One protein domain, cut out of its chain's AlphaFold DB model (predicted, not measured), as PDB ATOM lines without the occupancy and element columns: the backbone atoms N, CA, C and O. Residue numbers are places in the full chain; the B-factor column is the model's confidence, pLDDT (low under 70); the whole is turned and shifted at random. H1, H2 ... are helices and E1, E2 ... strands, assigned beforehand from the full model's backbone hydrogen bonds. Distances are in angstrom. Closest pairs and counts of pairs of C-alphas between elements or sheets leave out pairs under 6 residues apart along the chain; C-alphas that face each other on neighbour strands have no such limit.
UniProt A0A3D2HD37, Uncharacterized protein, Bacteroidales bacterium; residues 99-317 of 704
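This is residues 99 to 317 of the 704 residues of an uncharacterized protein of Bacteroidales bacterium (UniProt A0A3D2HD37). A twisted sheet of four strands has H3 and H9 over one face, and H8 packs on both of these helices. Beyond H8, a small head of H5, H6 and H7 makes one end of the longest axis; H10 packs on H9 toward the other end. The printed part has 219 residues with ten named helices and five named strands, in the order H1 E1 E2 H2 H3 H4 H5 H6 H7 H8 E3 H9 E4 H10 E5, class mixed. The sheet, E1 E2 E3 E4, is mixed; the whole is compact, radius of gyration of the C-alphas 18.4 A, spans 58 by 39 by 34 A.

H1, residues 99 to 105, only grazes the sheet. E1, 114 to 116, and E2, 119 to 125, are an antiparallel hairpin, N 114 and O 121 3.0 A apart. H2, 126 to 129, is close but not clearly touching H3, 137 to 157; their closest C-alphas, Met 129 and Ala 144, are 5.5 A apart. H3 lies over E2 at a height of 9.5 A over the sheet. H4, 161 to 167, only just touches H3, only at the corner, with 3 pairs of C-alphas within 8 A. H5, 170 to 183, and H6, 185 to 192, likewise only just touch, only at the corner, with 3 pairs. H7, 206 to 217, touches H5, closest C-alphas Tyr 173 and Arg 208, 5.4 A. H8, 219 to 238, is the hub; it touches H3 at a shallow tilt of 15 degrees, closest C-alphas Ile 153 and Phe 227, 5.5 A. H9, 257 to 275, is on the same face as H3 and forms with H3 and H8 a bundle, three helices that touch one another. E3, 244 to 250, is parallel to E2, with N 122 and O 246 2.8 A apart, and to E4, 283 to 290, with N 247 and O 285 2.8 A apart. E3, H9, E4 is a strand-helix-strand unit, two parallel neighbours with a helix between, its crossover right-handed. H10, 292 to 306, touches H9, closest C-alphas Trp 268 and Ala 305, 6.7 A. E5, 314 to 316, pairs with no named strand but is near E4. Every O i to N i+4 pair is within hydrogen-bond range in H1, H3, H4, H5, H7, H8 and H9; H6 has 3 of 4, H10 9 of 11, and H2 is too short for one.

C-alpha 99 begins H1 at (19.446, 45.928, 47.483). H3 measures 30.4 A, H8 28.1 A, H9 27.2 A and E4 22.7 A. E5 ends at C-alpha 316, (13.677, 54.806, 38.549).

The farthest C-alphas, Ile 202 and Lys 317, are 59.0 A apart. The printed part has no cut; H6 to H7 is the long link. Of 34 residues under pLDDT 70, 191 to 204 are the longest run.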
ATOM      1  N   THR A  99      19.522  46.936  46.411       88.38
ATOM      2  CA  THR A  99      19.446  45.928  47.483       88.38
ATOM      3  C   THR A  99      19.547  46.554  48.875       88.38
ATOM      4  O   THR A  99      18.747  46.259  49.758       88.38
ATOM      5  N   THR A 100      20.487  47.489  49.074       89.31
ATOM      6  CA  THR A 100      20.628  48.219  50.344       89.31
ATOM      7  C   THR A 100      19.362  49.008  50.691       89.31
ATOM      8  O   THR A 100      18.938  48.980  51.843       89.31
ATOM      9  N   LEU A 101      18.746  49.686  49.716       92.56
ATOM     10  CA  LEU A 101      17.490  50.416  49.900       92.56
ATOM     11  C   LEU A 101      16.359  49.469  50.321       92.56
ATOM     12  O   LEU A 101      15.745  49.696  51.361       92.56
ATOM     13  N   LEU A 102      16.127  48.386  49.570       91.38
ATOM     14  CA  LEU A 102      15.060  47.422  49.871       91.38
ATOM     15  C   LEU A 102      15.209  46.840  51.274       91.38
ATOM     16  O   LEU A 102      14.251  46.826  52.047       91.38
ATOM     17  N   ARG A 103      16.428  46.422  51.635       87.94
ATOM     18  CA  ARG A 103      16.688  45.829  52.947       87.94
ATOM     19  C   ARG A 103      16.391  46.766  54.104       87.94
ATOM     20  O   ARG A 103      15.928  46.298  55.133       87.94
ATOM     21  N   ASN A 104      16.605  48.068  53.941       90.44
ATOM     22  CA  ASN A 104      16.350  49.035  55.007       90.44
ATOM     23  C   ASN A 104      14.902  49.533  55.036       90.44
ATOM     24  O   ASN A 104      14.341  49.685  56.120       90.44
ATOM     25  N   VAL A 105      14.273  49.735  53.876       91.62
ATOM     26  CA  VAL A 105      12.861  50.145  53.794       91.62
ATOM     27  C   VAL A 105      11.952  49.047  54.345       91.62
ATOM     28  O   VAL A 105      11.129  49.304  55.229       91.62
ATOM     29  N   PHE A 106      12.167  47.813  53.884       90.81
ATOM     30  CA  PHE A 106      11.343  46.658  54.233       90.81
ATOM     31  C   PHE A 106      11.887  45.827  55.408       90.81
ATOM     32  O   PHE A 106      11.212  44.910  55.850       90.81
ATOM     33  N   GLN A 107      13.073  46.155  55.938       86.69
ATOM     34  CA  GLN A 107      13.699  45.490  57.101       86.69
ATOM     35  C   GLN A 107      13.932  43.977  56.935       86.69
ATOM     36  O   GLN A 107      13.835  43.205  57.882       86.69
ATOM     37  N   ILE A 108      14.294  43.558  55.725       84.50
ATOM     38  CA  ILE A 108      14.488  42.154  55.306       84.50
ATOM     39  C   ILE A 108      15.973  41.741  55.327       84.50
ATOM     40  O   ILE A 108      16.546  41.308  54.324       84.50
ATOM     41  N   PHE A 109      16.663  41.957  56.444       75.25
ATOM     42  CA  PHE A 109      18.128  41.866  56.466       75.25
ATOM     43  C   PHE A 109      18.691  40.444  56.405       75.25
ATOM     44  O   PHE A 109      19.644  40.220  55.652       75.25
ATOM     45  N   ASP A 110      18.034  39.505  57.082       68.56
ATOM     46  CA  ASP A 110      18.369  38.075  57.088       68.56
ATOM     47  C   ASP A 110      17.885  37.340  55.830       68.56
ATOM     48  O   ASP A 110      17.981  36.120  55.731       68.56
ATOM     49  N   ARG A 111      17.394  38.093  54.833       67.19
ATOM     50  CA  ARG A 111      16.753  37.565  53.617       67.19
ATOM     51  C   ARG A 111      15.534  36.698  53.936       67.19
ATOM     52  O   ARG A 111      15.227  35.765  53.201       67.19
ATOM     53  N   ASP A 112      14.880  37.035  55.038       71.06
ATOM     54  CA  ASP A 112      13.788  36.279  55.619       71.06
ATOM     55  C   ASP A 112      12.446  36.995  55.416       71.06
ATOM     56  O   ASP A 112      12.344  38.044  54.765       71.06
ATOM     57  N   ILE A 113      11.413  36.395  55.983       86.31
ATOM     58  CA  ILE A 113      10.030  36.832  55.933       86.31
ATOM     59  C   ILE A 113       9.757  37.727  57.127       86.31
ATOM     60  O   ILE A 113      10.068  37.386  58.266       86.31
ATOM     61  N   CYS A 114       9.192  38.898  56.853       86.81
ATOM     62  CA  CYS A 114       9.045  39.950  57.846       86.81
ATOM     63  C   CYS A 114       7.599  40.445  57.902       86.81
ATOM     64  O   CYS A 114       7.001  40.747  56.869       86.81
ATOM     65  N   GLU A 115       7.053  40.568  59.112       88.44
ATOM     66  CA  GLU A 115       5.817  41.307  59.362       88.44
ATOM     67  C   GLU A 115       6.148  42.736  59.809       88.44
ATOM     68  O   GLU A 115       6.748  42.939  60.866       88.44
ATOM     69  N   LYS A 116       5.723  43.745  59.042       84.69
ATOM     70  CA  LYS A 116       5.964  45.156  59.381       84.69
ATOM     71  C   LYS A 116       4.813  46.054  58.963       84.69
ATOM     72  O   LYS A 116       4.340  45.968  57.833       84.69
ATOM     73  N   ASP A 117       4.390  46.947  59.859       84.75
ATOM     74  CA  ASP A 117       3.298  47.906  59.617       84.75
ATOM     75  C   ASP A 117       2.036  47.215  59.075       84.75
ATOM     76  O   ASP A 117       1.361  47.704  58.172       84.75
ATOM     77  N   ASN A 118       1.754  46.023  59.614       89.12
ATOM     78  CA  ASN A 118       0.677  45.140  59.177       89.12
ATOM     79  C   ASN A 118       0.800  44.641  57.720       89.12
ATOM     80  O   ASN A 118      -0.194  44.274  57.103       89.12
ATOM     81  N   ASN A 119       2.006  44.594  57.158       92.38
ATOM     82  CA  ASN A 119       2.310  43.984  55.863       92.38
ATOM     83  C   ASN A 119       3.153  42.724  56.064       92.38
ATOM     84  O   ASN A 119       4.035  42.713  56.923       92.38
ATOM     85  N   LEU A 120       2.928  41.704  55.239       93.88
ATOM     86  CA  LEU A 120       3.813  40.544  55.136       93.88
ATOM     87  C   LEU A 120       4.773  40.763  53.967       93.88
ATOM     88  O   LEU A 120       4.328  40.906  52.827       93.88
ATOM     89  N   VAL A 121       6.074  40.778  54.229       94.44
ATOM     90  CA  VAL A 121       7.116  40.943  53.211       94.44
ATOM     91  C   VAL A 121       7.839  39.621  52.994       94.44
ATOM     92  O   VAL A 121       8.377  39.041  53.933       94.44
ATOM     93  N   ILE A 122       7.882  39.171  51.741       92.94
ATOM     94  CA  ILE A 122       8.563  37.957  51.294       92.94
ATOM     95  C   ILE A 122       9.649  38.367  50.298       92.94
ATOM     96  O   ILE A 122       9.364  38.936  49.240       92.94
ATOM     97  N   TYR A 123      10.906  38.103  50.647       89.88
ATOM     98  CA  TYR A 123      12.063  38.515  49.858       89.88
ATOM     99  C   TYR A 123      12.677  37.349  49.092       89.88
ATOM    100  O   TYR A 123      13.068  36.346  49.679       89.88
ATOM    101  N   PHE A 124      12.825  37.521  47.782       86.75
ATOM    102  CA  PHE A 124      13.435  36.573  46.863       86.75
ATOM    103  C   PHE A 124      14.812  37.087  46.412       86.75
ATOM    104  O   PHE A 124      14.900  37.928  45.520       86.75
ATOM    105  N   SER A 125      15.891  36.580  47.023       82.06
ATOM    106  CA  SER A 125      17.287  36.916  46.681       82.06
ATOM    107  C   SER A 125      17.950  35.814  45.852       82.06
ATOM    108  O   SER A 125      18.394  34.788  46.383       82.06
ATOM    109  N   PHE A 126      18.116  36.059  44.553       73.75
ATOM    110  CA  PHE A 126      18.649  35.072  43.600       73.75
ATOM    111  C   PHE A 126      20.124  34.734  43.806       73.75
ATOM    112  O   PHE A 126      20.581  33.669  43.391       73.75
ATOM    113  N   TYR A 127      20.858  35.588  44.519       72.69
ATOM    114  CA  TYR A 127      22.225  35.294  44.931       72.69
ATOM    115  C   TYR A 127      22.313  34.086  45.884       72.69
ATOM    116  O   TYR A 127      23.262  33.312  45.799       72.69
ATOM    117  N   SER A 128      21.342  33.911  46.790       68.00
ATOM    118  CA  SER A 128      21.360  32.855  47.823       68.00
ATOM    119  C   SER A 128      20.371  31.720  47.599       68.00
ATOM    120  O   SER A 128      20.500  30.690  48.248       68.00
ATOM    121  N   MET A 129      19.374  31.904  46.735       66.31
ATOM    122  CA  MET A 129      18.231  30.992  46.661       66.31
ATOM    123  C   MET A 129      18.398  29.801  45.731       66.31
ATOM    124  O   MET A 129      17.611  28.873  45.836       66.31
ATOM    125  N   THR A 130      19.377  29.789  44.821       62.09
ATOM    126  CA  THR A 130      19.543  28.642  43.917       62.09
ATOM    127  C   THR A 130      20.083  27.427  44.668       62.09
ATOM    128  O   THR A 130      21.226  27.491  45.133       62.09
ATOM    129  N   PRO A 131      19.325  26.319  44.729       60.56
ATOM    130  CA  PRO A 131      19.829  25.056  45.240       60.56
ATOM    131  C   PRO A 131      21.029  24.580  44.411       60.56
ATOM    132  O   PRO A 131      21.123  24.880  43.217       60.56
ATOM    133  N   ALA A 132      21.913  23.781  45.009       61.47
ATOM    134  CA  ALA A 132      22.925  23.022  44.272       61.47
ATOM    135  C   ALA A 132      22.267  21.827  43.552       61.47
ATOM    136  O   ALA A 132      22.499  20.674  43.897       61.47
ATOM    137  N   LEU A 133      21.372  22.112  42.603       62.38
ATOM    138  CA  LEU A 133      20.678  21.119  41.786       62.38
ATOM    139  C   LEU A 133      21.270  21.118  40.376       62.38
ATOM    140  O   LEU A 133      21.277  22.149  39.702       62.38
ATOM    141  N   GLU A 134      21.713  19.954  39.905       67.94
ATOM    142  CA  GLU A 134      22.035  19.722  38.492       67.94
ATOM    143  C   GLU A 134      20.734  19.489  37.707       67.94
ATOM    144  O   GLU A 134      20.367  18.364  37.376       67.94
ATOM    145  N   ALA A 135      19.981  20.562  37.466       79.69
ATOM    146  CA  ALA A 135      18.702  20.522  36.761       79.69
ATOM    147  C   ALA A 135      18.576  21.672  35.751       79.69
ATOM    148  O   ALA A 135      19.420  22.567  35.684       79.69
ATOM    149  N   SER A 136      17.508  21.651  34.947       84.19
ATOM    150  CA  SER A 136      17.207  22.758  34.034       84.19
ATOM    151  C   SER A 136      16.931  24.057  34.815       84.19
ATOM    152  O   SER A 136      16.387  23.989  35.921       84.19
ATOM    153  N   PRO A 137      17.241  25.245  34.250       82.25
ATOM    154  CA  PRO A 137      17.002  26.533  34.910       82.25
ATOM    155  C   PRO A 137      15.581  26.680  35.461       82.25
ATOM    156  O   PRO A 137      15.406  27.119  36.595       82.25
ATOM    157  N   LYS A 138      14.582  26.207  34.707       84.50
ATOM    158  CA  LYS A 138      13.176  26.174  35.118       84.50
ATOM    159  C   LYS A 138      12.961  25.458  36.450       84.50
ATOM    160  O   LYS A 138      12.355  26.020  37.357       84.50
ATOM    161  N   VAL A 139      13.472  24.232  36.580       84.25
ATOM    162  CA  VAL A 139      13.315  23.423  37.800       84.25
ATOM    163  C   VAL A 139      14.030  24.089  38.970       84.25
ATOM    164  O   VAL A 139      13.454  24.217  40.045       84.25
ATOM    165  N   VAL A 140      15.254  24.577  38.755       83.25
ATOM    166  CA  VAL A 140      16.036  25.249  39.804       83.25
ATOM    167  C   VAL A 140      15.310  26.495  40.323       83.25
ATOM    168  O   VAL A 140      15.228  26.692  41.534       83.25
ATOM    169  N   VAL A 141      14.771  27.326  39.425       84.81
ATOM    170  CA  VAL A 141      14.027  28.542  39.789       84.81
ATOM    171  C   VAL A 141      12.716  28.198  40.497       84.81
ATOM    172  O   VAL A 141      12.407  28.809  41.519       84.81
ATOM    173  N   GLN A 142      11.966  27.209  40.003       87.19
ATOM    174  CA  GLN A 142      10.723  26.770  40.637       87.19
ATOM    175  C   GLN A 142      10.964  26.253  42.057       87.19
ATOM    176  O   GLN A 142      10.302  26.718  42.979       87.19
ATOM    177  N   GLU A 143      11.933  25.360  42.260       85.50
ATOM    178  CA  GLU A 143      12.250  24.823  43.589       85.50
ATOM    179  C   GLU A 143      12.763  25.905  44.544       85.50
ATOM    180  O   GLU A 143      12.347  25.949  45.702       85.50
ATOM    181  N   ALA A 144      13.600  26.827  44.057       84.50
ATOM    182  CA  ALA A 144      14.065  27.969  44.840       84.50
ATOM    183  C   ALA A 144      12.887  28.798  45.367       84.50
ATOM    184  O   ALA A 144      12.772  29.042  46.564       84.50
ATOM    185  N   VAL A 145      11.981  29.198  44.474       88.06
ATOM    186  CA  VAL A 145      10.815  30.016  44.817       88.06
ATOM    187  C   VAL A 145       9.836  29.253  45.712       88.06
ATOM    188  O   VAL A 145       9.302  29.840  46.654       88.06
ATOM    189  N   ARG A 146       9.626  27.952  45.474       89.62
ATOM    190  CA  ARG A 146       8.811  27.096  46.352       89.62
ATOM    191  C   ARG A 146       9.362  27.064  47.766       89.62
ATOM    192  O   ARG A 146       8.592  27.286  48.691       89.62
ATOM    193  N   GLY A 147      10.673  26.881  47.926       87.94
ATOM    194  CA  GLY A 147      11.325  26.889  49.236       87.94
ATOM    195  C   GLY A 147      11.041  28.169  50.030       87.94
ATOM    196  O   GLY A 147      10.785  28.111  51.229       87.94
ATOM    197  N   VAL A 148      10.986  29.322  49.361       89.56
ATOM    198  CA  VAL A 148      10.665  30.615  49.992       89.56
ATOM    199  C   VAL A 148       9.202  30.704  50.409       89.56
ATOM    200  O   VAL A 148       8.898  31.180  51.501       89.56
ATOM    201  N   PHE A 149       8.279  30.227  49.572       91.69
ATOM    202  CA  PHE A 149       6.876  30.132  49.974       91.69
ATOM    203  C   PHE A 149       6.682  29.138  51.119       91.69
ATOM    204  O   PHE A 149       5.888  29.402  52.016       91.69
ATOM    205  N   ASP A 150       7.441  28.048  51.149       90.00
ATOM    206  CA  ASP A 150       7.442  27.111  52.266       90.00
ATOM    207  C   ASP A 150       7.923  27.763  53.564       90.00
ATOM    208  O   ASP A 150       7.321  27.554  54.623       90.00
ATOM    209  N   MET A 151       8.952  28.610  53.499       89.69
ATOM    210  CA  MET A 151       9.346  29.447  54.634       89.69
ATOM    211  C   MET A 151       8.197  30.374  55.057       89.69
ATOM    212  O   MET A 151       7.934  30.504  56.251       89.69
ATOM    213  N   ALA A 152       7.445  30.944  54.107       92.38
ATOM    214  CA  ALA A 152       6.317  31.846  54.389       92.38
ATOM    215  C   ALA A 152       5.164  31.147  55.086       92.38
ATOM    216  O   ALA A 152       4.646  31.633  56.088       92.38
ATOM    217  N   ILE A 153       4.800  29.975  54.580       93.19
ATOM    218  CA  ILE A 153       3.805  29.088  55.176       93.19
ATOM    219  C   ILE A 153       4.236  28.740  56.606       93.19
ATOM    220  O   ILE A 153       3.445  28.876  57.533       93.19
ATOM    221  N   THR A 154       5.502  28.362  56.809       91.19
ATOM    222  CA  THR A 154       6.045  28.034  58.141       91.19
ATOM    223  C   THR A 154       5.962  29.223  59.101       91.19
ATOM    224  O   THR A 154       5.484  29.069  60.227       91.19
ATOM    225  N   HIS A 155       6.342  30.415  58.635       90.62
ATOM    226  CA  HIS A 155       6.245  31.656  59.400       90.62
ATOM    227  C   HIS A 155       4.801  31.941  59.843       90.62
ATOM    228  O   HIS A 155       4.555  32.174  61.026       90.62
ATOM    229  N   LEU A 156       3.830  31.830  58.930       90.94
ATOM    230  CA  LEU A 156       2.406  32.032  59.230       90.94
ATOM    231  C   LEU A 156       1.859  31.012  60.243       90.94
ATOM    232  O   LEU A 156       1.016  31.352  61.076       90.94
ATOM    233  N   CYS A 157       2.347  29.769  60.222       88.69
ATOM    234  CA  CYS A 157       1.953  28.770  61.215       88.69
ATOM    235  C   CYS A 157       2.482  29.091  62.630       88.69
ATOM    236  O   CYS A 157       1.892  28.638  63.619       88.69
ATOM    237  N   GLY A 158       3.562  29.877  62.739       86.62
ATOM    238  CA  GLY A 158       4.204  30.252  64.004       86.62
ATOM    239  C   GLY A 158       4.936  29.096  64.692       86.62
ATOM    240  O   GLY A 158       5.027  29.080  65.918       86.62
ATOM    241  N   VAL A 159       5.392  28.107  63.919       86.88
ATOM    242  CA  VAL A 159       6.103  26.907  64.392       86.88
ATOM    243  C   VAL A 159       7.248  26.560  63.451       86.88
ATOM    244  O   VAL A 159       7.281  27.051  62.326       86.88
ATOM    245  N   ASP A 160       8.171  25.696  63.878       88.50
ATOM    246  CA  ASP A 160       9.201  25.187  62.969       88.50
ATOM    247  C   ASP A 160       8.616  24.254  61.889       88.50
ATOM    248  O   ASP A 160       7.486  23.762  61.976       88.50
ATOM    249  N   PHE A 161       9.403  24.004  60.843       84.25
ATOM    250  CA  PHE A 161       8.984  23.202  59.693       84.25
ATOM    251  C   PHE A 161       8.588  21.759  60.061       84.25
ATOM    252  O   PHE A 161       7.627  21.217  59.509       84.25
ATOM    253  N   ILE A 162       9.296  21.124  61.001       86.69
ATOM    254  CA  ILE A 162       9.020  19.741  61.418       86.69
ATOM    255  C   ILE A 162       7.715  19.694  62.213       86.69
ATOM    256  O   ILE A 162       6.891  18.798  62.012       86.69
ATOM    257  N   GLU A 163       7.509  20.651  63.114       87.00
ATOM    258  CA  GLU A 163       6.285  20.776  63.895       87.00
ATOM    259  C   GLU A 163       5.078  21.073  62.996       87.00
ATOM    260  O   GLU A 163       4.024  20.461  63.181       87.00
ATOM    261  N   ARG A 164       5.241  21.925  61.974       87.81
ATOM    262  CA  ARG A 164       4.221  22.170  60.943       87.81
ATOM    263  C   ARG A 164       3.761  20.863  60.298       87.81
ATOM    264  O   ARG A 164       2.569  20.575  60.306       87.81
ATOM    265  N   ILE A 165       4.697  20.044  59.809       85.19
ATOM    266  CA  ILE A 165       4.379  18.759  59.159       85.19
ATOM    267  C   ILE A 165       3.628  17.822  60.110       85.19
ATOM    268  O   ILE A 165       2.669  17.170  59.702       85.19
ATOM    269  N   LYS A 166       4.030  17.765  61.386       84.19
ATOM    270  CA  LYS A 166       3.368  16.919  62.393       84.19
ATOM    271  C   LYS A 166       1.932  17.355  62.695       84.19
ATOM    272  O   LYS A 166       1.129  16.514  63.090       84.19
ATOM    273  N   LYS A 167       1.612  18.643  62.535       82.00
ATOM    274  CA  LYS A 167       0.269  19.197  62.771       82.00
ATOM    275  C   LYS A 167      -0.701  18.975  61.608       82.00
ATOM    276  O   LYS A 167      -1.904  19.095  61.823       82.00
ATOM    277  N   CYS A 168      -0.219  18.620  60.416       83.25
ATOM    278  CA  CYS A 168      -1.062  18.305  59.262       83.25
ATOM    279  C   CYS A 168      -1.754  16.939  59.439       83.25
ATOM    280  O   CYS A 168      -1.276  15.912  58.947       83.25
ATOM    281  N   ASN A 169      -2.867  16.925  60.173       85.56
ATOM    282  CA  ASN A 169      -3.730  15.761  60.386       85.56
ATOM    283  C   ASN A 169      -4.823  15.649  59.299       85.56
ATOM    284  O   ASN A 169      -4.875  16.441  58.360       85.56
ATOM    285  N   ASP A 170      -5.706  14.654  59.413       84.81
ATOM    286  CA  ASP A 170      -6.785  14.440  58.438       84.81
ATOM    287  C   ASP A 170      -7.768  15.618  58.336       84.81
ATOM    288  O   ASP A 170      -8.248  15.899  57.235       84.81
ATOM    289  N   ASP A 171      -8.011  16.335  59.439       87.69
ATOM    290  CA  ASP A 171      -8.853  17.537  59.453       87.69
ATOM    291  C   ASP A 171      -8.208  18.672  58.649       87.69
ATOM    292  O   ASP A 171      -8.865  19.273  57.803       87.69
ATOM    293  N   TYR A 172      -6.897  18.895  58.811       89.81
ATOM    294  CA  TYR A 172      -6.147  19.868  58.008       89.81
ATOM    295  C   TYR A 172      -6.278  19.597  56.506       89.81
ATOM    296  O   TYR A 172      -6.573  20.506  55.731       89.81
ATOM    297  N   TYR A 173      -6.075  18.346  56.077       88.69
ATOM    298  CA  TYR A 173      -6.176  17.992  54.657       88.69
ATOM    299  C   TYR A 173      -7.600  18.129  54.122       88.69
ATOM    300  O   TYR A 173      -7.776  18.465  52.950       88.69
ATOM    301  N   LYS A 174      -8.612  17.879  54.955       90.44
ATOM    302  CA  LYS A 174     -10.009  18.100  54.586       90.44
ATOM    303  C   LYS A 174     -10.296  19.591  54.403       90.44
ATOM    304  O   LYS A 174     -10.781  19.977  53.342       90.44
ATOM    305  N   ASP A 175      -9.917  20.424  55.366       91.81
ATOM    306  CA  ASP A 175     -10.117  21.875  55.294       91.81
ATOM    307  C   ASP A 175      -9.356  22.494  54.113       91.81
ATOM    308  O   ASP A 175      -9.883  23.353  53.403       91.81
ATOM    309  N   PHE A 176      -8.133  22.025  53.849       92.62
ATOM    310  CA  PHE A 176      -7.353  22.497  52.711       92.62
ATOM    311  C   PHE A 176      -7.954  22.050  51.370       92.62
ATOM    312  O   PHE A 176      -8.018  22.836  50.421       92.62
ATOM    313  N   TYR A 177      -8.453  20.814  51.282       91.75
ATOM    314  CA  TYR A 177      -9.178  20.339  50.104       91.75
ATOM    315  C   TYR A 177     -10.417  21.195  49.838       91.75
ATOM    316  O   TYR A 177     -10.600  21.676  48.716       91.75
ATOM    317  N   ASP A 178     -11.229  21.438  50.869       91.06
ATOM    318  CA  ASP A 178     -12.421  22.274  50.767       91.06
ATOM    319  C   ASP A 178     -12.035  23.695  50.341       91.06
ATOM    320  O   ASP A 178     -12.652  24.266  49.438       91.06
ATOM    321  N   PHE A 179     -10.952  24.250  50.887       90.69
ATOM    322  CA  PHE A 179     -10.427  25.546  50.467       90.69
ATOM    323  C   PHE A 179     -10.083  25.592  48.968       90.69
ATOM    324  O   PHE A 179     -10.518  26.519  48.268       90.69
ATOM    325  N   ILE A 180      -9.342  24.605  48.446       89.12
ATOM    326  CA  ILE A 180      -9.020  24.526  47.011       89.12
ATOM    327  C   ILE A 180     -10.295  24.325  46.190       89.12
ATOM    328  O   ILE A 180     -10.453  24.971  45.156       89.12
ATOM    329  N   TYR A 181     -11.234  23.493  46.634       88.38
ATOM    330  CA  TYR A 181     -12.482  23.237  45.913       88.38
ATOM    331  C   TYR A 181     -13.302  24.510  45.689       88.38
ATOM    332  O   TYR A 181     -13.826  24.724  44.592       88.38
ATOM    333  N   HIS A 182     -13.358  25.389  46.688       87.00
ATOM    334  CA  HIS A 182     -14.095  26.649  46.598       87.00
ATOM    335  C   HIS A 182     -13.356  27.733  45.794       87.00
ATOM    336  O   HIS A 182     -14.007  28.575  45.172       87.00
ATOM    337  N   ASN A 183     -12.017  27.719  45.772       83.81
ATOM    338  CA  ASN A 183     -11.211  28.796  45.177       83.81
ATOM    339  C   ASN A 183     -10.559  28.446  43.825       83.81
ATOM    340  O   ASN A 183     -10.312  29.342  43.022       83.81
ATOM    341  N   ASN A 184     -10.283  27.170  43.551       83.19
ATOM    342  CA  ASN A 184      -9.665  26.665  42.319       83.19
ATOM    343  C   ASN A 184     -10.146  25.235  41.989       83.19
ATOM    344  O   ASN A 184      -9.372  24.280  41.898       83.19
ATOM    345  N   LYS A 185     -11.458  25.085  41.781       83.25
ATOM    346  CA  LYS A 185     -12.117  23.796  41.514       83.25
ATOM    347  C   LYS A 185     -11.512  23.016  40.330       83.25
ATOM    348  O   LYS A 185     -11.510  21.785  40.338       83.25
ATOM    349  N   SER A 186     -10.974  23.710  39.324       81.81
ATOM    350  CA  SER A 186     -10.298  23.107  38.163       81.81
ATOM    351  C   SER A 186      -9.085  22.256  38.539       81.81
ATOM    352  O   SER A 186      -8.865  21.225  37.907       81.81
ATOM    353  N   MET A 187      -8.344  22.643  39.581       82.00
ATOM    354  CA  MET A 187      -7.157  21.924  40.060       82.00
ATOM    355  C   MET A 187      -7.502  20.548  40.646       82.00
ATOM    356  O   MET A 187      -6.739  19.599  40.517       82.00
ATOM    357  N   ILE A 188      -8.686  20.420  41.250       82.50
ATOM    358  CA  ILE A 188      -9.203  19.143  41.758       82.50
ATOM    359  C   ILE A 188      -9.836  18.332  40.624       82.50
ATOM    360  O   ILE A 188      -9.680  17.114  40.558       82.50
ATOM    361  N   HIS A 189     -10.547  18.981  39.698       78.06
ATOM    362  CA  HIS A 189     -11.171  18.271  38.582       78.06
ATOM    363  C   HIS A 189     -10.165  17.647  37.617       78.06
ATOM    364  O   HIS A 189     -10.428  16.549  37.131       78.06
ATOM    365  N   SER A 190      -9.019  18.285  37.371       71.25
ATOM    366  CA  SER A 190      -7.956  17.712  36.537       71.25
ATOM    367  C   SER A 190      -7.449  16.367  37.081       71.25
ATOM    368  O   SER A 190      -7.189  15.458  36.295       71.25
ATOM    369  N   TYR A 191      -7.412  16.186  38.409       67.31
ATOM    370  CA  TYR A 191      -7.098  14.903  39.052       67.31
ATOM    371  C   TYR A 191      -8.155  13.824  38.785       67.31
ATOM    372  O   TYR A 191      -7.821  12.679  38.470       67.31
ATOM    373  N   LEU A 192      -9.433  14.200  38.886       65.62
ATOM    374  CA  LEU A 192     -10.578  13.292  38.777       65.62
ATOM    375  C   LEU A 192     -10.888  12.860  37.334       65.62
ATOM    376  O   LEU A 192     -11.716  11.968  37.138       65.62
ATOM    377  N   ILE A 193     -10.277  13.478  36.319       65.50
ATOM    378  CA  ILE A 193     -10.477  13.123  34.903       65.50
ATOM    379  C   ILE A 193      -9.717  11.841  34.522       65.50
ATOM    380  O   ILE A 193     -10.175  11.120  33.637       65.50
ATOM    381  N   ASN A 194      -8.612  11.503  35.197       64.38
ATOM    382  CA  ASN A 194      -7.857  10.281  34.908       64.38
ATOM    383  C   ASN A 194      -8.547   9.042  35.532       64.38
ATOM    384  O   ASN A 194      -8.648   8.971  36.760       64.38
ATOM    385  N   PRO A 195      -8.997   8.053  34.732       58.16
ATOM    386  CA  PRO A 195      -9.714   6.874  35.227       58.16
ATOM    387  C   PRO A 195      -8.913   6.043  36.238       58.16
ATOM    388  O   PRO A 195      -9.494   5.555  37.203       58.16
ATOM    389  N   MET A 196      -7.585   5.954  36.078       58.91
ATOM    390  CA  MET A 196      -6.714   5.185  36.982       58.91
ATOM    391  C   MET A 196      -6.624   5.782  38.394       58.91
ATOM    392  O   MET A 196      -6.327   5.071  39.344       58.91
ATOM    393  N   ASN A 197      -6.934   7.071  38.560       61.22
ATOM    394  CA  ASN A 197      -6.941   7.728  39.868       61.22
ATOM    395  C   ASN A 197      -8.247   7.486  40.654       61.22
ATOM    396  O   ASN A 197      -8.310   7.814  41.838       61.22
ATOM    397  N   ARG A 198      -9.306   6.962  40.011       61.41
ATOM    398  CA  ARG A 198     -10.628   6.756  40.635       61.41
ATOM    399  C   ARG A 198     -10.748   5.419  41.362       61.41
ATOM    400  O   ARG A 198     -11.444   5.350  42.369       61.41
ATOM    401  N   GLU A 199     -10.076   4.385  40.862       55.59
ATOM    402  CA  GLU A 199     -10.110   3.024  41.429       55.59
ATOM    403  C   GLU A 199      -9.339   2.921  42.758       55.59
ATOM    404  O   GLU A 199      -9.589   2.039  43.572       55.59
ATOM    405  N   ASP A 200      -8.475   3.898  43.021       56.09
ATOM    406  CA  ASP A 200      -7.508   3.912  44.115       56.09
ATOM    407  C   ASP A 200      -8.004   4.655  45.381       56.09
ATOM    408  O   ASP A 200      -7.266   4.806  46.357       56.09
ATOM    409  N   LEU A 201      -9.248   5.150  45.393       61.81
ATOM    410  CA  LEU A 201      -9.822   5.985  46.467       61.81
ATOM    411  C   LEU A 201     -10.425   5.189  47.646       61.81
ATOM    412  O   LEU A 201     -11.130   5.761  48.474       61.81
ATOM    413  N   ILE A 202     -10.182   3.876  47.726       55.81
ATOM    414  CA  ILE A 202     -10.941   2.960  48.601       55.81
ATOM    415  C   ILE A 202     -10.211   2.621  49.926       55.81
ATOM    416  O   ILE A 202     -10.803   1.985  50.792       55.81
ATOM    417  N   SER A 203      -8.973   3.083  50.160       55.66
ATOM    418  CA  SER A 203      -8.192   2.690  51.359       55.66
ATOM    419  C   SER A 203      -7.671   3.815  52.274       55.66
ATOM    420  O   SER A 203      -7.272   3.515  53.396       55.66
ATOM    421  N   GLU A 204      -7.698   5.091  51.867       61.66
ATOM    422  CA  GLU A 204      -7.163   6.239  52.635       61.66
ATOM    423  C   GLU A 204      -8.097   7.461  52.573       61.66
ATOM    424  O   GLU A 204      -9.009   7.494  51.749       61.66
ATOM    425  N   ASN A 205      -7.857   8.487  53.410       73.75
ATOM    426  CA  ASN A 205      -8.562   9.775  53.350       73.75
ATOM    427  C   ASN A 205      -8.506  10.352  51.914       73.75
ATOM    428  O   ASN A 205      -7.431  10.782  51.472       73.75
ATOM    429  N   PRO A 206      -9.642  10.408  51.187       78.38
ATOM    430  CA  PRO A 206      -9.675  10.824  49.785       78.38
ATOM    431  C   PRO A 206      -9.088  12.219  49.559       78.38
ATOM    432  O   PRO A 206      -8.394  12.444  48.569       78.38
ATOM    433  N   CYS A 207      -9.309  13.144  50.500       84.19
ATOM    434  CA  CYS A 207      -8.823  14.521  50.413       84.19
ATOM    435  C   CYS A 207      -7.292  14.558  50.422       84.19
ATOM    436  O   CYS A 207      -6.674  15.178  49.557       84.19
ATOM    437  N   ARG A 208      -6.675  13.823  51.353       83.75
ATOM    438  CA  ARG A 208      -5.218  13.728  51.485       83.75
ATOM    439  C   ARG A 208      -4.573  13.115  50.242       83.75
ATOM    440  O   ARG A 208      -3.564  13.633  49.770       83.75
ATOM    441  N   LYS A 209      -5.167  12.060  49.677       80.88
ATOM    442  CA  LYS A 209      -4.648  11.397  48.468       80.88
ATOM    443  C   LYS A 209      -4.731  12.294  47.226       80.88
ATOM    444  O   LYS A 209      -3.768  12.366  46.461       80.88
ATOM    445  N   ILE A 210      -5.838  13.026  47.058       83.88
ATOM    446  CA  ILE A 210      -5.999  14.023  45.986       83.88
ATOM    447  C   ILE A 210      -4.930  15.116  46.113       83.88
ATOM    448  O   ILE A 210      -4.232  15.418  45.147       83.88
ATOM    449  N   LEU A 211      -4.774  15.685  47.310       87.69
ATOM    450  CA  LEU A 211      -3.803  16.745  47.581       87.69
ATOM    451  C   LEU A 211      -2.356  16.281  47.356       87.69
ATOM    452  O   LEU A 211      -1.594  16.994  46.707       87.69
ATOM    453  N   ALA A 212      -1.998  15.070  47.791       85.62
ATOM    454  CA  ALA A 212      -0.676  14.487  47.554       85.62
ATOM    455  C   ALA A 212      -0.375  14.296  46.058       85.62
ATOM    456  O   ALA A 212       0.738  14.557  45.600       85.62
ATOM    457  N   TYR A 213      -1.369  13.891  45.261       82.75
ATOM    458  CA  TYR A 213      -1.199  13.818  43.810       82.75
ATOM    459  C   TYR A 213      -0.971  15.195  43.194       82.75
ATOM    460  O   TYR A 213      -0.090  15.355  42.347       82.75
ATOM    461  N   ILE A 214      -1.775  16.182  43.596       86.12
ATOM    462  CA  ILE A 214      -1.654  17.552  43.101       86.12
ATOM    463  C   ILE A 214      -0.259  18.095  43.438       86.12
ATOM    464  O   ILE A 214       0.406  18.611  42.547       86.12
ATOM    465  N   GLN A 215       0.227  17.885  44.664       87.62
ATOM    466  CA  GLN A 215       1.584  18.247  45.082       87.62
ATOM    467  C   GLN A 215       2.669  17.602  44.203       87.62
ATOM    468  O   GLN A 215       3.690  18.226  43.932       87.62
ATOM    469  N   HIS A 216       2.461  16.370  43.734       84.75
ATOM    470  CA  HIS A 216       3.407  15.691  42.846       84.75
ATOM    471  C   HIS A 216       3.315  16.170  41.385       84.75
ATOM    472  O   HIS A 216       4.323  16.204  40.680       84.75
ATOM    473  N   LYS A 217       2.117  16.473  40.873       83.25
ATOM    474  CA  LYS A 217       1.916  16.858  39.462       83.25
ATOM    475  C   LYS A 217       2.111  18.341  39.195       83.25
ATOM    476  O   LYS A 217       2.705  18.682  38.177       83.25
ATOM    477  N   ASP A 218       1.602  19.180  40.083       85.06
ATOM    478  CA  ASP A 218       1.740  20.632  40.037       85.06
ATOM    479  C   ASP A 218       2.203  21.161  41.405       85.06
ATOM    480  O   ASP A 218       1.448  21.795  42.156       85.06
ATOM    481  N   PRO A 219       3.459  20.850  41.772       87.38
ATOM    482  CA  PRO A 219       4.024  21.228  43.060       87.38
ATOM    483  C   PRO A 219       3.956  22.729  43.346       87.38
ATOM    484  O   PRO A 219       3.837  23.147  44.503       87.38
ATOM    485  N   PHE A 220       4.064  23.547  42.303       88.19
ATOM    486  CA  PHE A 220       4.119  24.992  42.433       88.19
ATOM    487  C   PHE A 220       2.751  25.571  42.798       88.19
ATOM    488  O   PHE A 220       2.630  26.263  43.813       88.19
ATOM    489  N   ASP A 221       1.706  25.221  42.045       87.94
ATOM    490  CA  ASP A 221       0.354  25.713  42.323       87.94
ATOM    491  C   ASP A 221      -0.209  25.148  43.623       87.94
ATOM    492  O   ASP A 221      -0.981  25.830  44.309       87.94
ATOM    493  N   TYR A 222       0.201  23.930  43.995       90.62
ATOM    494  CA  TYR A 222      -0.080  23.370  45.314       90.62
ATOM    495  C   TYR A 222       0.466  24.288  46.412       90.62
ATOM    496  O   TYR A 222      -0.288  24.725  47.281       90.62
ATOM    497  N   THR A 223       1.751  24.650  46.321       92.19
ATOM    498  CA  THR A 223       2.441  25.489  47.316       92.19
ATOM    499  C   THR A 223       1.792  26.876  47.414       92.19
ATOM    500  O   THR A 223       1.528  27.374  48.508       92.19
ATOM    501  N   LEU A 224       1.449  27.500  46.281       91.94
ATOM    502  CA  LEU A 224       0.748  28.791  46.280       91.94
ATOM    503  C   LEU A 224      -0.673  28.698  46.849       91.94
ATOM    504  O   LEU A 224      -1.168  29.655  47.451       91.94
ATOM    505  N   SER A 225      -1.355  27.571  46.645       91.31
ATOM    506  CA  SER A 225      -2.678  27.329  47.223       91.31
ATOM    507  C   SER A 225      -2.601  27.131  48.732       91.31
ATOM    508  O   SER A 225      -3.417  27.706  49.450       91.31
ATOM    509  N   GLU A 226      -1.590  26.407  49.211       92.50
ATOM    510  CA  GLU A 226      -1.318  26.227  50.637       92.50
ATOM    511  C   GLU A 226      -0.967  27.556  51.305       92.50
ATOM    512  O   GLU A 226      -1.510  27.881  52.356       92.50
ATOM    513  N   PHE A 227      -0.156  28.393  50.656       93.75
ATOM    514  CA  PHE A 227       0.142  29.738  51.147       93.75
ATOM    515  C   PHE A 227      -1.119  30.594  51.330       93.75
ATOM    516  O   PHE A 227      -1.309  31.199  52.386       93.75
ATOM    517  N   LYS A 228      -2.029  30.604  50.346       92.19
ATOM    518  CA  LYS A 228      -3.323  31.300  50.477       92.19
ATOM    519  C   LYS A 228      -4.171  30.732  51.619       92.19
ATOM    520  O   LYS A 228      -4.804  31.497  52.343       92.19
ATOM    521  N   PHE A 229      -4.175  29.411  51.783       92.12
ATOM    522  CA  PHE A 229      -4.896  28.756  52.869       92.12
ATOM    523  C   PHE A 229      -4.325  29.140  54.239       92.12
ATOM    524  O   PHE A 229      -5.086  29.483  55.140       92.12
ATOM    525  N   GLN A 230      -3.001  29.194  54.387       92.25
ATOM    526  CA  GLN A 230      -2.371  29.630  55.635       92.25
ATOM    527  C   GLN A 230      -2.631  31.100  55.955       92.25
ATOM    528  O   GLN A 230      -2.830  31.430  57.119       92.25
ATOM    529  N   LEU A 231      -2.688  31.985  54.955       91.25
ATOM    530  CA  LEU A 231      -3.114  33.372  55.174       91.25
ATOM    531  C   LEU A 231      -4.545  33.439  55.729       91.25
ATOM    532  O   LEU A 231      -4.808  34.190  56.666       91.25
ATOM    533  N   TYR A 232      -5.451  32.621  55.187       89.94
ATOM    534  CA  TYR A 232      -6.823  32.506  55.682       89.94
ATOM    535  C   TYR A 232      -6.878  31.964  57.121       89.94
ATOM    536  O   TYR A 232      -7.564  32.530  57.972       89.94
ATOM    537  N   LEU A 233      -6.117  30.911  57.433       90.00
ATOM    538  CA  LEU A 233      -6.041  30.368  58.792       90.00
ATOM    539  C   LEU A 233      -5.418  31.354  59.786       90.00
ATOM    540  O   LEU A 233      -5.874  31.440  60.926       90.00
ATOM    541  N   TYR A 234      -4.400  32.107  59.370       89.62
ATOM    542  CA  TYR A 234      -3.767  33.137  60.192       89.62
ATOM    543  C   TYR A 234      -4.780  34.208  60.603       89.62
ATOM    544  O   TYR A 234      -4.874  34.552  61.784       89.62
ATOM    545  N   GLU A 235      -5.584  34.682  59.649       88.38
ATOM    546  CA  GLU A 235      -6.666  35.632  59.908       88.38
ATOM    547  C   GLU A 235      -7.660  35.089  60.939       88.38
ATOM    548  O   GLU A 235      -8.003  35.795  61.890       88.38
ATOM    549  N   LEU A 236      -8.094  33.835  60.787       87.69
ATOM    550  CA  LEU A 236      -9.021  33.205  61.727       87.69
ATOM    551  C   LEU A 236      -8.415  33.035  63.124       87.69
ATOM    552  O   LEU A 236      -9.098  33.271  64.117       87.69
ATOM    553  N   LYS A 237      -7.144  32.627  63.204       87.75
ATOM    554  CA  LYS A 237      -6.454  32.313  64.462       87.75
ATOM    555  C   LYS A 237      -6.132  33.560  65.281       87.75
ATOM    556  O   LYS A 237      -6.282  33.541  66.500       87.75
ATOM    557  N   TYR A 238      -5.642  34.612  64.629       86.38
ATOM    558  CA  TYR A 238      -5.137  35.808  65.309       86.38
ATOM    559  C   TYR A 238      -6.078  37.011  65.212       86.38
ATOM    560  O   TYR A 238      -5.772  38.054  65.785       86.38
ATOM    561  N   HIS A 239      -7.196  36.898  64.485       84.50
ATOM    562  CA  HIS A 239      -8.103  38.013  64.183       84.50
ATOM    563  C   HIS A 239      -7.374  39.242  63.610       84.50
ATOM    564  O   HIS A 239      -7.778  40.386  63.817       84.50
ATOM    565  N   LYS A 240      -6.279  38.992  62.887       84.56
ATOM    566  CA  LYS A 240      -5.391  39.993  62.297       84.56
ATOM    567  C   LYS A 240      -5.293  39.730  60.802       84.56
ATOM    568  O   LYS A 240      -5.017  38.610  60.384       84.56
ATOM    569  N   GLN A 241      -5.502  40.770  60.008       83.62
ATOM    570  CA  GLN A 241      -5.357  40.721  58.555       83.62
ATOM    571  C   GLN A 241      -4.190  41.592  58.144       83.62
ATOM    572  O   GLN A 241      -4.053  42.686  58.680       83.62
ATOM    573  N   PHE A 242      -3.396  41.147  57.177       91.25
ATOM    574  CA  PHE A 242      -2.400  42.012  56.557       91.25
ATOM    575  C   PHE A 242      -3.072  43.049  55.650       91.25
ATOM    576  O   PHE A 242      -4.089  42.760  55.029       91.25
ATOM    577  N   ASN A 243      -2.479  44.233  55.526       91.38
ATOM    578  CA  ASN A 243      -2.871  45.225  54.526       91.38
ATOM    579  C   ASN A 243      -2.342  44.806  53.148       91.38
ATOM    580  O   ASN A 243      -3.079  44.758  52.163       91.38
ATOM    581  N   ASN A 244      -1.055  44.447  53.098       93.44
ATOM    582  CA  ASN A 244      -0.380  44.016  51.882       93.44
ATOM    583  C   ASN A 244       0.415  42.725  52.085       93.44
ATOM    584  O   ASN A 244       1.038  42.516  53.129       93.44
ATOM    585  N   ILE A 245       0.470  41.919  51.025       93.88
ATOM    586  CA  ILE A 245       1.449  40.844  50.851       93.88
ATOM    587  C   ILE A 245       2.447  41.303  49.788       93.88
ATOM    588  O   ILE A 245       2.097  41.436  48.612       93.88
ATOM    589  N   ILE A 246       3.677  41.585  50.205       94.50
ATOM    590  CA  ILE A 246       4.715  42.215  49.391       94.50
ATOM    591  C   ILE A 246       5.753  41.171  48.981       94.50
ATOM    592  O   ILE A 246       6.454  40.627  49.827       94.50
ATOM    593  N   LEU A 247       5.882  40.922  47.682       93.50
ATOM    594  CA  LEU A 247       6.889  40.049  47.087       93.50
ATOM    595  C   LEU A 247       7.991  40.903  46.459       93.50
ATOM    596  O   LEU A 247       7.728  41.713  45.566       93.50
ATOM    597  N   LEU A 248       9.225  40.720  46.917       92.38
ATOM    598  CA  LEU A 248      10.382  41.494  46.471       92.38
ATOM    599  C   LEU A 248      11.362  40.579  45.733       92.38
ATOM    600  O   LEU A 248      11.963  39.716  46.360       92.38
ATOM    601  N   PHE A 249      11.548  40.773  44.429       89.12
ATOM    602  CA  PHE A 249      12.504  40.015  43.616       89.12
ATOM    603  C   PHE A 249      13.786  40.833  43.398       89.12
ATOM    604  O   PHE A 249      13.747  41.923  42.816       89.12
ATOM    605  N   ASP A 250      14.922  40.318  43.870       87.94
ATOM    606  CA  ASP A 250      16.212  41.022  43.907       87.94
ATOM    607  C   ASP A 250      17.397  40.142  43.482       87.94
ATOM    608  O   ASP A 250      17.331  38.913  43.503       87.94
ATOM    609  N   ASP A 251      18.492  40.788  43.080       80.06
ATOM    610  CA  ASP A 251      19.730  40.156  42.596       80.06
ATOM    611  C   ASP A 251      19.545  39.200  41.399       80.06
ATOM    612  O   ASP A 251      20.266  38.210  41.256       80.06
ATOM    613  N   LEU A 252      18.617  39.513  40.488       79.19
ATOM    614  CA  LEU A 252      18.340  38.709  39.286       79.19
ATOM    615  C   LEU A 252      19.586  38.464  38.429       79.19
ATOM    616  O   LEU A 252      19.764  37.391  37.854       79.19
ATOM    617  N   GLU A 253      20.497  39.434  38.386       76.62
ATOM    618  CA  GLU A 253      21.730  39.337  37.605       76.62
ATOM    619  C   GLU A 253      22.830  38.483  38.242       76.62
ATOM    620  O   GLU A 253      23.924  38.397  37.686       76.62
ATOM    621  N   ALA A 254      22.576  37.843  39.388       73.50
ATOM    622  CA  ALA A 254      23.507  36.879  39.974       73.50
ATOM    623  C   ALA A 254      23.624  35.580  39.149       73.50
ATOM    624  O   ALA A 254      24.546  34.792  39.372       73.50
ATOM    625  N   LYS A 255      22.697  35.334  38.213       75.00
ATOM    626  CA  LYS A 255      22.641  34.134  37.361       75.00
ATOM    627  C   LYS A 255      22.595  34.494  35.876       75.00
ATOM    628  O   LYS A 255      22.394  35.653  35.507       75.00
ATOM    629  N   THR A 256      22.801  33.489  35.022       75.88
ATOM    630  CA  THR A 256      22.729  33.644  33.561       75.88
ATOM    631  C   THR A 256      21.314  34.023  33.112       75.88
ATOM    632  O   THR A 256      20.348  33.881  33.864       75.88
ATOM    633  N   MET A 257      21.190  34.517  31.877       75.62
ATOM    634  CA  MET A 257      19.914  35.005  31.340       75.62
ATOM    635  C   MET A 257      18.804  33.947  31.353       75.62
ATOM    636  O   MET A 257      17.658  34.301  31.606       75.62
ATOM    637  N   ASP A 258      19.131  32.666  31.172       78.06
ATOM    638  CA  ASP A 258      18.134  31.587  31.191       78.06
ATOM    639  C   ASP A 258      17.380  31.516  32.527       78.06
ATOM    640  O   ASP A 258      16.166  31.355  32.547       78.06
ATOM    641  N   TYR A 259      18.067  31.728  33.654       79.25
ATOM    642  CA  TYR A 259      17.427  31.754  34.977       79.25
ATOM    643  C   TYR A 259      16.576  33.011  35.181       79.25
ATOM    644  O   TYR A 259      15.529  32.956  35.821       79.25
ATOM    645  N   GLN A 260      17.027  34.149  34.646       79.31
ATOM    646  CA  GLN A 260      16.297  35.416  34.739       79.31
ATOM    647  C   GLN A 260      14.966  35.337  33.987       79.31
ATOM    648  O   GLN A 260      13.940  35.785  34.493       79.31
ATOM    649  N   ASN A 261      14.998  34.730  32.800       77.19
ATOM    650  CA  ASN A 261      13.841  34.501  31.945       77.19
ATOM    651  C   ASN A 261      12.764  33.667  32.654       77.19
ATOM    652  O   ASN A 261      11.632  34.123  32.809       77.19
ATOM    653  N   GLU A 262      13.143  32.482  33.143       81.62
ATOM    654  CA  GLU A 262      12.236  31.564  33.847       81.62
ATOM    655  C   GLU A 262      11.597  32.220  35.072       81.62
ATOM    656  O   GLU A 262      10.420  32.018  35.370       81.62
ATOM    657  N   LEU A 263      12.353  33.057  35.782       79.75
ATOM    658  CA  LEU A 263      11.821  33.742  36.944       79.75
ATOM    659  C   LEU A 263      10.760  34.779  36.593       79.75
ATOM    660  O   LEU A 263       9.774  34.895  37.314       79.75
ATOM    661  N   ILE A 264      10.975  35.583  35.557       77.75
ATOM    662  CA  ILE A 264      10.024  36.636  35.189       77.75
ATOM    663  C   ILE A 264       8.677  36.009  34.818       77.75
ATOM    664  O   ILE A 264       7.629  36.479  35.273       77.75
ATOM    665  N   GLU A 265       8.713  34.904  34.073       78.75
ATOM    666  CA  GLU A 265       7.535  34.089  33.771       78.75
ATOM    667  C   GLU A 265       6.901  33.525  35.054       78.75
ATOM    668  O   GLU A 265       5.684  33.606  35.246       78.75
ATOM    669  N   LEU A 266       7.715  33.034  35.991       83.75
ATOM    670  CA  LEU A 266       7.226  32.506  37.263       83.75
ATOM    671  C   LEU A 266       6.611  33.585  38.167       83.75
ATOM    672  O   LEU A 266       5.574  33.349  38.782       83.75
ATOM    673  N   ALA A 267       7.194  34.783  38.237       81.75
ATOM    674  CA  ALA A 267       6.668  35.917  38.996       81.75
ATOM    675  C   ALA A 267       5.287  36.344  38.479       81.75
ATOM    676  O   ALA A 267       4.402  36.706  39.263       81.75
ATOM    677  N   TRP A 268       5.069  36.249  37.165       78.06
ATOM    678  CA  TRP A 268       3.754  36.452  36.566       78.06
ATOM    679  C   TRP A 268       2.757  35.362  36.957       78.06
ATOM    680  O   TRP A 268       1.626  35.661  37.352       78.06
ATOM    681  N   HIS A 269       3.178  34.103  36.882       84.81
ATOM    682  CA  HIS A 269       2.343  32.980  37.289       84.81
ATOM    683  C   HIS A 269       1.924  33.099  38.763       84.81
ATOM    684  O   HIS A 269       0.734  33.041  39.079       84.81
ATOM    685  N   ILE A 270       2.871  33.435  39.646       88.38
ATOM    686  CA  ILE A 270       2.616  33.763  41.057       88.38
ATOM    687  C   ILE A 270       1.557  34.852  41.176       88.38
ATOM    688  O   ILE A 270       0.573  34.673  41.894       88.38
ATOM    689  N   LYS A 271       1.732  35.970  40.460       84.94
ATOM    690  CA  LYS A 271       0.769  37.074  40.467       84.94
ATOM    691  C   LYS A 271      -0.632  36.559  40.163       84.94
ATOM    692  O   LYS A 271      -1.542  36.799  40.946       84.94
ATOM    693  N   LYS A 272      -0.821  35.823  39.067       84.38
ATOM    694  CA  LYS A 272      -2.141  35.314  38.665       84.38
ATOM    695  C   LYS A 272      -2.740  34.351  39.683       84.38
ATOM    696  O   LYS A 272      -3.908  34.510  40.049       84.38
ATOM    697  N   CYS A 273      -1.945  33.414  40.188       84.88
ATOM    698  CA  CYS A 273      -2.386  32.423  41.166       84.88
ATOM    699  C   CYS A 273      -2.797  33.048  42.506       84.88
ATOM    700  O   CYS A 273      -3.782  32.617  43.121       84.88
ATOM    701  N   LEU A 274      -2.073  34.073  42.951       84.75
ATOM    702  CA  LEU A 274      -2.376  34.832  44.163       84.75
ATOM    703  C   LEU A 274      -3.557  35.798  43.954       84.75
ATOM    704  O   LEU A 274      -4.368  36.002  44.859       84.75
ATOM    705  N   GLN A 275      -3.717  36.323  42.735       79.25
ATOM    706  CA  GLN A 275      -4.829  37.192  42.344       79.25
ATOM    707  C   GLN A 275      -6.196  36.522  42.311       79.25
ATOM    708  O   GLN A 275      -7.205  37.168  42.580       79.25
ATOM    709  N   ALA A 276      -6.237  35.227  42.021       75.19
ATOM    710  CA  ALA A 276      -7.482  34.483  41.890       75.19
ATOM    711  C   ALA A 276      -8.217  34.213  43.224       75.19
ATOM    712  O   ALA A 276      -9.281  33.595  43.212       75.19
ATOM    713  N   PHE A 277      -7.681  34.644  44.374       76.06
ATOM    714  CA  PHE A 277      -8.301  34.402  45.679       76.06
ATOM    715  C   PHE A 277      -9.498  35.332  45.934       76.06
ATOM    716  O   PHE A 277      -9.343  36.549  46.057       76.06
ATOM    717  N   ARG A 278     -10.707  34.759  46.001       66.31
ATOM    718  CA  ARG A 278     -11.962  35.510  46.169       66.31
ATOM    719  C   ARG A 278     -12.097  36.035  47.605       66.31
ATOM    720  O   ARG A 278     -11.714  35.358  48.547       66.31
ATOM    721  N   ASN A 279     -12.683  37.226  47.763       70.44
ATOM    722  CA  ASN A 279     -12.987  37.877  49.052       70.44
ATOM    723  C   ASN A 279     -11.790  38.242  49.945       70.44
ATOM    724  O   ASN A 279     -11.981  38.554  51.121       70.44
ATOM    725  N   ARG A 280     -10.564  38.253  49.413       80.69
ATOM    726  CA  ARG A 280      -9.420  38.787  50.160       80.69
ATOM    727  C   ARG A 280      -9.620  40.278  50.464       80.69
ATOM    728  O   ARG A 280     -10.177  41.014  49.651       80.69
ATOM    729  N   LYS A 281      -9.107  40.717  51.610       82.69
ATOM    730  CA  LYS A 281      -9.122  42.124  52.055       82.69
ATOM    731  C   LYS A 281      -7.744  42.790  52.018       82.69
ATOM    732  O   LYS A 281      -7.588  43.910  52.480       82.69
ATOM    733  N   TYR A 282      -6.764  42.087  51.464       87.69
ATOM    734  CA  TYR A 282      -5.388  42.531  51.334       87.69
ATOM    735  C   TYR A 282      -4.997  42.635  49.858       87.69
ATOM    736  O   TYR A 282      -5.578  41.959  48.997       87.69
ATOM    737  N   SER A 283      -3.988  43.453  49.577       90.50
ATOM    738  CA  SER A 283      -3.446  43.655  48.228       90.50
ATOM    739  C   SER A 283      -2.129  42.904  48.039       90.50
ATOM    740  O   SER A 283      -1.284  42.862  48.935       90.50
ATOM    741  N   PHE A 284      -1.917  42.316  46.861       90.62
ATOM    742  CA  PHE A 284      -0.625  41.736  46.490       90.62
ATOM    743  C   PHE A 284       0.239  42.759  45.763       90.62
ATOM    744  O   PHE A 284      -0.149  43.338  44.745       90.62
ATOM    745  N   LYS A 285       1.453  42.943  46.267       92.44
ATOM    746  CA  LYS A 285       2.416  43.917  45.765       92.44
ATOM    747  C   LYS A 285       3.653  43.180  45.285       92.44
ATOM    748  O   LYS A 285       4.268  42.462  46.059       92.44
ATOM    749  N   ILE A 286       4.026  43.345  44.024       91.56
ATOM    750  CA  ILE A 286       5.212  42.703  43.448       91.56
ATOM    751  C   ILE A 286       6.197  43.780  43.009       91.56
ATOM    752  O   ILE A 286       5.878  44.589  42.139       91.56
ATOM    753  N   LEU A 287       7.393  43.779  43.589       92.50
ATOM    754  CA  LEU A 287       8.489  44.647  43.170       92.50
ATOM    755  C   LEU A 287       9.591  43.794  42.555       92.50
ATOM    756  O   LEU A 287      10.174  42.950  43.234       92.50
ATOM    757  N   ILE A 288       9.887  44.026  41.279       89.75
ATOM    758  CA  ILE A 288      10.972  43.344  40.568       89.75
ATOM    759  C   ILE A 288      12.111  44.335  40.387       89.75
ATOM    760  O   ILE A 288      11.919  45.416  39.832       89.75
ATOM    761  N   THR A 289      13.301  43.997  40.865       90.62
ATOM    762  CA  THR A 289      14.445  44.908  40.805       90.62
ATOM    763  C   THR A 289      15.435  44.463  39.740       90.62
ATOM    764  O   THR A 289      15.804  43.294  39.653       90.62
ATOM    765  N   LEU A 290      15.816  45.401  38.872       87.00
ATOM    766  CA  LEU A 290      16.581  45.113  37.661       87.00
ATOM    767  C   LEU A 290      17.638  46.191  37.415       87.00
ATOM    768  O   LEU A 290      17.471  47.376  37.730       87.00
ATOM    769  N   ARG A 291      18.757  45.788  36.823       84.88
ATOM    770  CA  ARG A 291      19.696  46.706  36.174       84.88
ATOM    771  C   ARG A 291      19.105  47.198  34.858       84.88
ATOM    772  O   ARG A 291      18.373  46.470  34.196       84.88
ATOM    773  N   ASN A 292      19.499  48.397  34.433       82.62
ATOM    774  CA  ASN A 292      19.070  48.995  33.160       82.62
ATOM    775  C   ASN A 292      19.221  48.032  31.967       82.62
ATOM    776  O   ASN A 292      18.315  47.903  31.150       82.62
ATOM    777  N   TYR A 293      20.356  47.328  31.894       79.06
ATOM    778  CA  TYR A 293      20.630  46.351  30.838       79.06
ATOM    779  C   TYR A 293      19.677  45.148  30.880       79.06
ATOM    780  O   TYR A 293      19.107  44.785  29.856       79.06
ATOM    781  N   SER A 294      19.475  44.556  32.057       79.12
ATOM    782  CA  SER A 294      18.573  43.416  32.238       79.12
ATOM    783  C   SER A 294      17.134  43.807  31.932       79.12
ATOM    784  O   SER A 294      16.445  43.088  31.226       79.12
ATOM    785  N   PHE A 295      16.702  44.982  32.395       82.38
ATOM    786  CA  PHE A 295      15.371  45.502  32.109       82.38
ATOM    787  C   PHE A 295      15.125  45.605  30.598       82.38
ATOM    788  O   PHE A 295      14.130  45.067  30.124       82.38
ATOM    789  N   ARG A 296      16.064  46.184  29.832       78.44
ATOM    790  CA  ARG A 296      16.001  46.223  28.358       78.44
ATOM    791  C   ARG A 296      15.850  44.849  27.720       78.44
ATOM    792  O   ARG A 296      14.973  44.662  26.884       78.44
ATOM    793  N   LEU A 297      16.735  43.916  28.075       72.75
ATOM    794  CA  LEU A 297      16.734  42.568  27.499       72.75
ATOM    795  C   LEU A 297      15.397  41.870  27.731       72.75
ATOM    796  O   LEU A 297      14.897  41.163  26.865       72.75
ATOM    797  N   GLN A 298      14.822  42.099  28.904       72.69
ATOM    798  CA  GLN A 298      13.596  41.451  29.317       72.69
ATOM    799  C   GLN A 298      12.348  42.146  28.778       72.69
ATOM    800  O   GLN A 298      11.276  41.575  28.881       72.69
ATOM    801  N   GLN A 299      12.439  43.330  28.163       72.06
ATOM    802  CA  GLN A 299      11.253  44.070  27.726       72.06
ATOM    803  C   GLN A 299      10.348  43.306  26.760       72.06
ATOM    804  O   GLN A 299       9.139  43.464  26.859       72.06
ATOM    805  N   ILE A 300      10.882  42.497  25.840       66.38
ATOM    806  CA  ILE A 300      10.044  41.721  24.906       66.38
ATOM    807  C   ILE A 300       9.196  40.715  25.692       66.38
ATOM    808  O   ILE A 300       7.970  40.741  25.612       66.38
ATOM    809  N   ARG A 301       9.836  39.928  26.560       64.81
ATOM    810  CA  ARG A 301       9.153  38.964  27.433       64.81
ATOM    811  C   ARG A 301       8.253  39.635  28.460       64.81
ATOM    812  O   ARG A 301       7.178  39.144  28.766       64.81
ATOM    813  N   LEU A 302       8.663  40.784  28.987       66.94
ATOM    814  CA  LEU A 302       7.858  41.577  29.905       66.94
ATOM    815  C   LEU A 302       6.632  42.161  29.198       66.94
ATOM    816  O   LEU A 302       5.578  42.218  29.816       66.94
ATOM    817  N   LYS A 303       6.722  42.547  27.920       66.12
ATOM    818  CA  LYS A 303       5.555  42.955  27.119       66.12
ATOM    819  C   LYS A 303       4.596  41.784  26.911       66.12
ATOM    820  O   LYS A 303       3.387  41.965  27.054       66.12
ATOM    821  N   GLU A 304       5.125  40.593  26.632       64.12
ATOM    822  CA  GLU A 304       4.335  39.360  26.516       64.12
ATOM    823  C   GLU A 304       3.676  38.970  27.852       64.12
ATOM    824  O   GLU A 304       2.498  38.610  27.882       64.12
ATOM    825  N   ALA A 305       4.397  39.101  28.969       62.41
ATOM    826  CA  ALA A 305       3.938  38.689  30.294       62.41
ATOM    827  C   ALA A 305       3.068  39.737  31.017       62.41
ATOM    828  O   ALA A 305       2.096  39.373  31.671       62.41
ATOM    829  N   PHE A 306       3.369  41.036  30.915       59.28
ATOM    830  CA  PHE A 306       2.769  42.109  31.728       59.28
ATOM    831  C   PHE A 306       1.865  43.085  30.942       59.28
ATOM    832  O   PHE A 306       1.314  43.995  31.565       59.28
ATOM    833  N   ARG A 307       1.613  42.854  29.636       59.94
ATOM    834  CA  ARG A 307       1.138  43.862  28.646       59.94
ATOM    835  C   ARG A 307       2.204  44.953  28.434       59.94
ATOM    836  O   ARG A 307       3.252  44.906  29.070       59.94
ATOM    837  N   GLU A 308       1.996  45.898  27.508       58.47
ATOM    838  CA  GLU A 308       2.945  47.009  27.307       58.47
ATOM    839  C   GLU A 308       3.288  47.674  28.649       58.47
ATOM    840  O   GLU A 308       2.406  48.222  29.309       58.47
ATOM    841  N   ILE A 309       4.562  47.589  29.058       66.75
ATOM    842  CA  ILE A 309       5.046  48.210  30.292       66.75
ATOM    843  C   ILE A 309       4.801  49.712  30.179       66.75
ATOM    844  O   ILE A 309       5.367  50.372  29.301       66.75
ATOM    845  N   ASN A 310       3.975  50.262  31.066       72.94
ATOM    846  CA  ASN A 310       3.762  51.697  31.119       72.94
ATOM    847  C   ASN A 310       4.948  52.349  31.843       72.94
ATOM    848  O   ASN A 310       5.515  51.771  32.771       72.94
ATOM    849  N   LYS A 311       5.302  53.589  31.485       76.88
ATOM    850  CA  LYS A 311       6.268  54.393  32.256       76.88
ATOM    851  C   LYS A 311       5.914  54.429  33.749       76.88
ATOM    852  O   LYS A 311       6.808  54.366  34.585       76.88
ATOM    853  N   ASN A 312       4.621  54.445  34.073       82.38
ATOM    854  CA  ASN A 312       4.126  54.433  35.447       82.38
ATOM    855  C   ASN A 312       4.464  53.145  36.212       82.38
ATOM    856  O   ASN A 312       4.417  53.155  37.438       82.38
ATOM    857  N   ASP A 313       4.808  52.045  35.542       84.75
ATOM    858  CA  ASP A 313       5.195  50.789  36.195       84.75
ATOM    859  C   ASP A 313       6.668  50.787  36.633       84.75
ATOM    860  O   ASP A 313       7.107  49.871  37.331       84.75
ATOM    861  N   ILE A 314       7.439  51.812  36.257       88.25
ATOM    862  CA  ILE A 314       8.877  51.909  36.502       88.25
ATOM    863  C   ILE A 314       9.150  52.915  37.621       88.25
ATOM    864  O   ILE A 314       8.902  54.110  37.489       88.25
ATOM    865  N   ILE A 315       9.765  52.440  38.701       91.25
ATOM    866  CA  ILE A 315      10.369  53.285  39.730       91.25
ATOM    867  C   ILE A 315      11.859  53.401  39.400       91.25
ATOM    868  O   ILE A 315      12.635  52.461  39.593       91.25
ATOM    869  N   LEU A 316      12.274  54.555  38.877       88.62
ATOM    870  CA  LEU A 316      13.677  54.806  38.549       88.62
ATOM    871  C   LEU A 316      14.489  55.131  39.802       88.62
ATOM    872  O   LEU A 316      14.224  56.102  40.509       88.62
ATOM    873  N   LYS A 317      15.544  54.349  40.036       90.12
ATOM    874  CA  LYS A 317      16.584  54.644  41.020       90.12
ATOM    875  C   LYS A 317      17.746  55.383  40.356       90.12
ATOM    876  O   LYS A 317      18.819  54.821  40.128       90.12
TER     877      LYS A 317